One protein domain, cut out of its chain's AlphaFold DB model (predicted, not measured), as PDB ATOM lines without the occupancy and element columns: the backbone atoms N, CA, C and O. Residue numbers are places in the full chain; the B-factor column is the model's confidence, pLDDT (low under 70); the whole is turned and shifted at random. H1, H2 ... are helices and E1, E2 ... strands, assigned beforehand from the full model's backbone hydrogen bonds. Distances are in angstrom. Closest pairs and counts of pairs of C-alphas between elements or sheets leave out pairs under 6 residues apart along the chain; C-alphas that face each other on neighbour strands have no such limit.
ATOM      1  N   LEU A  12      40.942  11.163  26.285       97.69
ATOM      2  CA  LEU A  12      40.631   9.896  25.631       97.69
ATOM      3  C   LEU A  12      40.890  10.029  24.132       97.69
ATOM      4  O   LEU A  12      40.457  11.001  23.518       97.69
ATOM      5  N   VAL A  13      41.561   9.050  23.528       96.75
ATOM      6  CA  VAL A  13      41.785   9.017  22.078       96.75
ATOM      7  C   VAL A  13      41.120   7.777  21.501       96.75
ATOM      8  O   VAL A  13      41.455   6.656  21.881       96.75
ATOM      9  N   TRP A  14      40.184   7.978  20.577       97.38
ATOM     10  CA  TRP A  14      39.503   6.904  19.859       97.38
ATOM     11  C   TRP A  14      39.340   7.288  18.391       97.38
ATOM     12  O   TRP A  14      38.906   8.398  18.094       97.38
ATOM     13  N   ASP A  15      39.706   6.382  17.482       96.69
ATOM     14  CA  ASP A  15      39.586   6.576  16.029       96.69
ATOM     15  C   ASP A  15      40.172   7.918  15.533       96.69
ATOM     16  O   ASP A  15      39.536   8.708  14.838       96.69
ATOM     17  N   GLY A  16      41.383   8.245  15.998       94.81
ATOM     18  CA  GLY A  16      42.077   9.492  15.653       94.81
ATOM     19  C   GLY A  16      41.470  10.770  16.250       94.81
ATOM     20  O   GLY A  16      41.978  11.860  15.987       94.81
ATOM     21  N   ARG A  17      40.414  10.671  17.067       95.12
ATOM     22  CA  ARG A  17      39.756  11.810  17.721       95.12
ATOM     23  C   ARG A  17      40.113  11.868  19.199       95.12
ATOM     24  O   ARG A  17      39.988  10.878  19.915       95.12
ATOM     25  N   ALA A  18      40.518  13.049  19.656       95.38
ATOM     26  CA  ALA A  18      40.750  13.330  21.066       95.38
ATOM     27  C   ALA A  18      39.471  13.869  21.723       95.38
ATOM     28  O   ALA A  18      38.816  14.758  21.183       95.38
ATOM     29  N   THR A  19      39.133  13.343  22.898       96.62
ATOM     30  CA  THR A  19      38.014  13.784  23.735       96.62
ATOM     31  C   THR A  19      38.539  14.115  25.122       96.62
ATOM     32  O   THR A  19      39.164  13.279  25.770       96.62
ATOM     33  N   VAL A  20      38.279  15.336  25.582       96.50
ATOM     34  CA  VAL A  20      38.636  15.787  26.929       96.50
ATOM     35  C   VAL A  20      37.511  15.424  27.897       96.50
ATOM     36  O   VAL A  20      36.340  15.675  27.604       96.50
ATOM     37  N   ILE A  21      37.866  14.842  29.038       97.00
ATOM     38  CA  ILE A  21      36.937  14.459  30.111       97.00
ATOM     39  C   ILE A  21      37.305  15.166  31.421       97.00
ATOM     40  O   ILE A  21      38.237  15.954  31.447       97.00
ATOM     41  N   ASP A  22      36.571  14.875  32.498       96.06
ATOM     42  CA  ASP A  22      36.860  15.355  33.857       96.06
ATOM     43  C   ASP A  22      36.899  16.892  33.992       96.06
ATOM     44  O   ASP A  22      37.915  17.521  34.271       96.06
ATOM     45  N   LEU A  23      35.725  17.515  33.836       95.19
ATOM     46  CA  LEU A  23      35.551  18.972  33.868       95.19
ATOM     47  C   LEU A  23      35.147  19.616  35.222       95.19
ATOM     48  O   LEU A  23      34.792  20.796  35.191       95.19
ATOM     49  N   PRO A  24      35.164  18.973  36.415       94.12
ATOM     50  CA  PRO A  24      34.731  19.648  37.643       94.12
ATOM     51  C   PRO A  24      35.654  20.813  38.039       94.12
ATOM     52  O   PRO A  24      35.214  21.724  38.734       94.12
ATOM     53  N   GLN A  25      36.912  20.812  37.575       90.19
ATOM     54  CA  GLN A  25      37.878  21.903  37.779       90.19
ATOM     55  C   GLN A  25      37.848  22.963  36.669       90.19
ATOM     56  O   GLN A  25      38.635  23.911  36.694       90.19
ATOM     57  N   ALA A  26      36.951  22.816  35.691       96.50
ATOM     58  CA  ALA A  26      36.909  23.694  34.543       96.50
ATOM     59  C   ALA A  26      36.386  25.085  34.919       96.50
ATOM     60  O   ALA A  26      35.384  25.240  35.617       96.50
ATOM     61  N   VAL A  27      37.064  26.122  34.430       96.62
ATOM     62  CA  VAL A  27      36.785  27.517  34.775       96.62
ATOM     63  C   VAL A  27      36.361  28.328  33.558       96.62
ATOM     64  O   VAL A  27      36.815  28.119  32.428       96.62
ATOM     65  N   ASP A  28      35.497  29.309  33.805       96.50
ATOM     66  CA  ASP A  28      35.193  30.352  32.833       96.50
ATOM     67  C   ASP A  28      36.320  31.404  32.849       96.50
ATOM     68  O   ASP A  28      36.496  32.082  33.871       96.50
ATOM     69  N   PRO A  29      37.072  31.585  31.744       95.62
ATOM     70  CA  PRO A  29      38.141  32.576  31.676       95.62
ATOM     71  C   PRO A  29      37.673  34.021  31.887       95.62
ATOM     72  O   PRO A  29      38.476  34.868  32.264       95.62
ATOM     73  N   ARG A  30      36.375  34.306  31.720       95.56
ATOM     74  CA  ARG A  30      35.788  35.630  31.992       95.56
ATOM     75  C   ARG A  30      35.610  35.906  33.484       95.56
ATOM     76  O   ARG A  30      35.510  37.062  33.881       95.56
ATOM     77  N   LYS A  31      35.518  34.854  34.304       96.19
ATOM     78  CA  LYS A  31      35.168  34.942  35.734       96.19
ATOM     79  C   LYS A  31      36.327  34.592  36.661       96.19
ATOM     80  O   LYS A  31      36.232  34.829  37.861       96.19
ATOM     81  N   ASN A  32      37.417  34.036  36.133       95.06
ATOM     82  CA  ASN A  32      38.569  33.622  36.922       95.06
ATOM     83  C   ASN A  32      39.832  34.382  36.499       95.06
ATOM     84  O   ASN A  32      40.375  34.152  35.424       95.06
ATOM     85  N   ARG A  33      40.359  35.237  37.384       94.25
ATOM     86  CA  ARG A  33      41.601  36.001  37.145       94.25
ATOM     87  C   ARG A  33      42.846  35.129  36.930       94.25
ATOM     88  O   ARG A  33      43.835  35.606  36.389       94.25
ATOM     89  N   HIS A  34      42.812  33.870  37.365       96.31
ATOM     90  CA  HIS A  34      43.902  32.902  37.215       96.31
ATOM     91  C   HIS A  34      43.761  32.035  35.956       96.31
ATOM     92  O   HIS A  34      44.585  31.155  35.725       96.31
ATOM     93  N   ALA A  35      42.742  32.284  35.131       97.06
ATOM     94  CA  ALA A  35      42.457  31.538  33.913       97.06
ATOM     95  C   ALA A  35      43.670  31.398  32.984       97.06
ATOM     96  O   ALA A  35      43.983  30.287  32.571       97.06
ATOM     97  N   HIS A  36      44.387  32.491  32.710       97.25
ATOM     98  CA  HIS A  36      45.554  32.449  31.828       97.25
ATOM     99  C   HIS A  36      46.640  31.495  32.347       97.25
ATOM    100  O   HIS A  36      47.105  30.632  31.613       97.25
ATOM    101  N   ALA A  37      46.970  31.577  33.638       97.69
ATOM    102  CA  ALA A  37      47.960  30.697  34.256       97.69
ATOM    103  C   ALA A  37      47.511  29.223  34.263       97.69
ATOM    104  O   ALA A  37      48.328  28.317  34.096       97.69
ATOM    105  N   LEU A  38      46.208  28.966  34.436       97.81
ATOM    106  CA  LEU A  38      45.651  27.614  34.329       97.81
ATOM    107  C   LEU A  38      45.785  27.068  32.902       97.81
ATOM    108  O   LEU A  38      46.216  25.930  32.743       97.81
ATOM    109  N   LEU A  39      45.492  27.883  31.882       98.00
ATOM    110  CA  LEU A  39      45.691  27.515  30.477       98.00
ATOM    111  C   LEU A  39      47.160  27.199  30.184       98.00
ATOM    112  O   LEU A  39      47.451  26.165  29.588       98.00
ATOM    113  N   GLU A  40      48.085  28.060  30.612       98.12
ATOM    114  CA  GLU A  40      49.524  27.835  30.436       98.12
ATOM    115  C   GLU A  40      49.952  26.497  31.038       98.12
ATOM    116  O   GLU A  40      50.606  25.693  30.370       98.12
ATOM    117  N   ARG A  41      49.536  26.220  32.276       97.94
ATOM    118  CA  ARG A  41      49.858  24.968  32.965       97.94
ATOM    119  C   ARG A  41      49.269  23.749  32.251       97.94
ATOM    120  O   ARG A  41      49.956  22.741  32.105       97.94
ATOM    121  N   ASP A  42      48.019  23.836  31.810       97.94
ATOM    122  CA  ASP A  42      47.328  22.770  31.081       97.94
ATOM    123  C   ASP A  42      48.048  22.449  29.751       97.94
ATOM    124  O   ASP A  42      48.339  21.287  29.460       97.94
ATOM    125  N   VAL A  43      48.427  23.476  28.980       98.00
ATOM    126  CA  VAL A  43      49.178  23.324  27.720       98.00
ATOM    127  C   VAL A  43      50.576  22.749  27.963       98.00
ATOM    128  O   VAL A  43      51.006  21.859  27.227       98.00
ATOM    129  N   VAL A  44      51.285  23.221  28.995       97.94
ATOM    130  CA  VAL A  44      52.614  22.707  29.364       97.94
ATOM    131  C   VAL A  44      52.552  21.218  29.686       97.94
ATOM    132  O   VAL A  44      53.338  20.457  29.132       97.94
ATOM    133  N   ARG A  45      51.591  20.771  30.499       97.62
ATOM    134  CA  ARG A  45      51.466  19.352  30.877       97.62
ATOM    135  C   ARG A  45      51.221  18.439  29.681       97.62
ATOM    136  O   ARG A  45      51.804  17.358  29.597       97.62
ATOM    137  N   ILE A  46      50.381  18.871  28.742       97.69
ATOM    138  CA  ILE A  46      50.145  18.132  27.497       97.69
ATOM    139  C   ILE A  46      51.417  18.088  26.644       97.69
ATOM    140  O   ILE A  46      51.816  17.016  26.185       97.69
ATOM    141  N   ALA A  47      52.092  19.224  26.472       97.69
ATOM    142  CA  ALA A  47      53.341  19.294  25.721       97.69
ATOM    143  C   ALA A  47      54.451  18.428  26.336       97.69
ATOM    144  O   ALA A  47      55.153  17.734  25.605       97.69
ATOM    145  N   GLU A  48      54.590  18.423  27.662       97.25
ATOM    146  CA  GLU A  48      55.544  17.579  28.389       97.25
ATOM    147  C   GLU A  48      55.252  16.093  28.194       97.25
ATOM    148  O   GLU A  48      56.181  15.306  28.001       97.25
ATOM    149  N   HIS A  49      53.977  15.695  28.214       97.19
ATOM    150  CA  HIS A  49      53.592  14.316  27.939       97.19
ATOM    151  C   HIS A  49      54.015  13.895  26.528       97.19
ATOM    152  O   HIS A  49      54.744  12.916  26.376       97.19
ATOM    153  N   PHE A  50      53.627  14.660  25.504       96.81
ATOM    154  CA  PHE A  50      53.978  14.353  24.114       96.81
ATOM    155  C   PHE A  50      55.479  14.496  23.821       96.81
ATOM    156  O   PHE A  50      56.015  13.780  22.973       96.81
ATOM    157  N   GLY A  51      56.187  15.348  24.565       97.62
ATOM    158  CA  GLY A  51      57.640  15.485  24.490       97.62
ATOM    159  C   GLY A  51      58.380  14.183  24.805       97.62
ATOM    160  O   GLY A  51      59.389  13.889  24.165       97.62
ATOM    161  N   ARG A  52      57.838  13.341  25.698       97.19
ATOM    162  CA  ARG A  52      58.384  11.997  25.995       97.19
ATOM    163  C   ARG A  52      58.328  11.050  24.793       97.19
ATOM    164  O   ARG A  52      59.090  10.092  24.743       97.19
ATOM    165  N   TYR A  53      57.466  11.344  23.822       96.69
ATOM    166  CA  TYR A  53      57.317  10.604  22.568       96.69
ATOM    167  C   TYR A  53      57.992  11.313  21.381       96.69
ATOM    168  O   TYR A  53      57.748  10.966  20.230       96.69
ATOM    169  N   GLY A  54      58.843  12.314  21.641       97.62
ATOM    170  CA  GLY A  54      59.622  13.013  20.614       97.62
ATOM    171  C   GLY A  54      58.889  14.157  19.907       97.62
ATOM    172  O   GLY A  54      59.435  14.749  18.972       97.62
ATOM    173  N   VAL A  55      57.677  14.516  20.344       97.50
ATOM    174  CA  VAL A  55      56.940  15.649  19.769       97.50
ATOM    175  C   VAL A  55      57.573  16.959  20.227       97.50
ATOM    176  O   VAL A  55      57.561  17.306  21.407       97.50
ATOM    177  N   ARG A  56      58.103  17.728  19.274       97.00
ATOM    178  CA  ARG A  56      58.644  19.066  19.539       97.00
ATOM    179  C   ARG A  56      57.521  20.092  19.514       97.00
ATOM    180  O   ARG A  56      56.823  20.235  18.515       97.00
ATOM    181  N   SER A  57      57.384  20.843  20.596       96.88
ATOM    182  CA  SER A  57      56.402  21.915  20.726       96.88
ATOM    183  C   SER A  57      57.004  23.105  21.476       96.88
ATOM    184  O   SER A  57      58.102  23.025  22.025       96.88
ATOM    185  N   SER A  58      56.303  24.237  21.466       97.81
ATOM    186  CA  SER A  58      56.649  25.409  22.271       97.81
ATOM    187  C   SER A  58      55.435  25.760  23.129       97.81
ATOM    188  O   SER A  58      54.606  26.564  22.697       97.81
ATOM    189  N   PRO A  59      55.266  25.112  24.297       97.31
ATOM    190  CA  PRO A  59      54.026  25.203  25.065       97.31
ATOM    191  C   PRO A  59      53.690  26.629  25.496       97.31
ATOM    192  O   PRO A  59      52.535  27.028  25.403       97.31
ATOM    193  N   GLN A  60      54.687  27.434  25.875       97.62
ATOM    194  CA  GLN A  60      54.475  28.833  26.261       97.62
ATOM    195  C   GLN A  60      53.946  29.666  25.090       97.62
ATOM    196  O   GLN A  60      53.049  30.486  25.261       97.62
ATOM    197  N   ARG A  61      54.470  29.430  23.879       97.69
ATOM    198  CA  ARG A  61      53.973  30.091  22.671       97.69
ATOM    199  C   ARG A  61      52.541  29.657  22.365       97.69
ATOM    200  O   ARG A  61      51.699  30.516  22.159       97.69
ATOM    201  N   ILE A  62      52.265  28.352  22.398       97.50
ATOM    202  CA  ILE A  62      50.923  27.804  22.147       97.50
ATOM    203  C   ILE A  62      49.903  28.402  23.125       97.50
ATOM    204  O   ILE A  62      48.863  28.889  22.694       97.50
ATOM    205  N   ALA A  63      50.207  28.415  24.426       97.50
ATOM    206  CA  ALA A  63      49.314  28.968  25.442       97.50
ATOM    207  C   ALA A  63      49.047  30.464  25.227       97.50
ATOM    208  O   ALA A  63      47.892  30.887  25.237       97.50
ATOM    209  N   ARG A  64      50.099  31.249  24.962       97.38
ATOM    210  CA  ARG A  64      49.984  32.682  24.667       97.38
ATOM    211  C   ARG A  64      49.142  32.943  23.420       97.38
ATOM    212  O   ARG A  64      48.322  33.858  23.426       97.38
ATOM    213  N   ASP A  65      49.356  32.176  22.357       97.25
ATOM    214  CA  ASP A  65      48.651  32.361  21.089       97.25
ATOM    215  C   ASP A  65      47.159  31.995  21.249       97.25
ATOM    216  O   ASP A  65      46.296  32.758  20.820       97.25
ATOM    217  N   LEU A  66      46.840  30.909  21.971       96.75
ATOM    218  CA  LEU A  66      45.462  30.552  22.348       96.75
ATOM    219  C   LEU A  66      44.799  31.625  23.221       96.75
ATOM    220  O   LEU A  66      43.638  31.973  23.004       96.75
ATOM    221  N   TRP A  67      45.529  32.158  24.204       97.06
ATOM    222  CA  TRP A  67      45.027  33.223  25.067       97.06
ATOM    223  C   TRP A  67      44.755  34.506  24.282       97.06
ATOM    224  O   TRP A  67      43.703  35.117  24.437       97.06
ATOM    225  N   THR A  68      45.673  34.873  23.390       97.31
ATOM    226  CA  THR A  68      45.541  36.039  22.511       97.31
ATOM    227  C   THR A  68      44.319  35.883  21.606       97.31
ATOM    228  O   THR A  68      43.464  36.764  21.584       97.31
ATOM    229  N   ALA A  69      44.168  34.734  20.938       96.38
ATOM    230  CA  ALA A  69      42.992  34.436  20.121       96.38
ATOM    231  C   ALA A  69      41.689  34.514  20.937       96.38
ATOM    232  O   ALA A  69      40.693  35.062  20.470       96.38
ATOM    233  N   TRP A  70      41.690  34.042  22.188       95.44
ATOM    234  CA  TRP A  70      40.538  34.192  23.077       95.44
ATOM    235  C   TRP A  70      40.208  35.657  23.385       95.44
ATOM    236  O   TRP A  70      39.037  36.037  23.329       95.44
ATOM    237  N   GLN A  71      41.217  36.479  23.690       95.75
ATOM    238  CA  GLN A  71      41.034  37.899  24.010       95.75
ATOM    239  C   GLN A  71      40.441  38.693  22.841       95.75
ATOM    240  O   GLN A  71      39.634  39.593  23.073       95.75
ATOM    241  N   PHE A  72      40.811  38.343  21.608       96.62
ATOM    242  CA  PHE A  72      40.311  38.986  20.392       96.62
ATOM    243  C   PHE A  72      39.065  38.314  19.797       96.62
ATOM    244  O   PHE A  72      38.565  38.770  18.777       96.62
ATOM    245  N   ALA A  73      38.518  37.289  20.461       93.00
ATOM    246  CA  ALA A  73      37.392  36.490  19.969       93.00
ATOM    247  C   ALA A  73      37.651  35.786  18.615       93.00
ATOM    248  O   ALA A  73      36.706  35.456  17.904       93.00
TER     249      ALA A  73
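Overview. This is residues 12 to 73 of the 77 residues of the protein "Serine protein kinase RIO" of Enterococcus faecium (UniProt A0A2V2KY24). A helical hairpin, H1 and H2, is joined by a long loop to a small strand hairpin, E1 and E2, whose residues 13 to 19 stick out free. The printed part has 62 residues, in the order E1, E2, H1, H2, and is mostly helix; the two-strand sheet, E1 - E2, is antiparallel. It is only just loose, close to compact, with a radius of gyration of the C-alphas of 13.1 A and spans of 34 by 25 by 19 A.

Along the chain. E1 is residues 12 to 14, from C-alpha 12 at (40.631, 9.896, 25.631), and E2 residues 17 to 20. H1 is residues 35 to 51, 24.0 A long; H2 is residues 59 to 71, 18.2 A, ending at C-alpha 71 (41.034, 37.899, 24.010).

Arrangement. In the hairpin E1 and E2, N 12 and O 19 are 2.8 A apart, within hydrogen-bond range. E1 is apart from H1 and H2. H1 and H2 touch, closest at the C-alphas of Glu 40 and Ala 63, 5.1 A; they run opposite ways at 37 degrees, only just a steep tilt. In both helices every O i to N i+4 pair is within hydrogen-bond range.

Size, cuts and confidence. The C-alphas farthest apart, Asp 15 and Arg 33, are 36.3 A apart. The link E2 to H1 is long. The printed part has no cut, and no printed residue is under 70 in pLDDT.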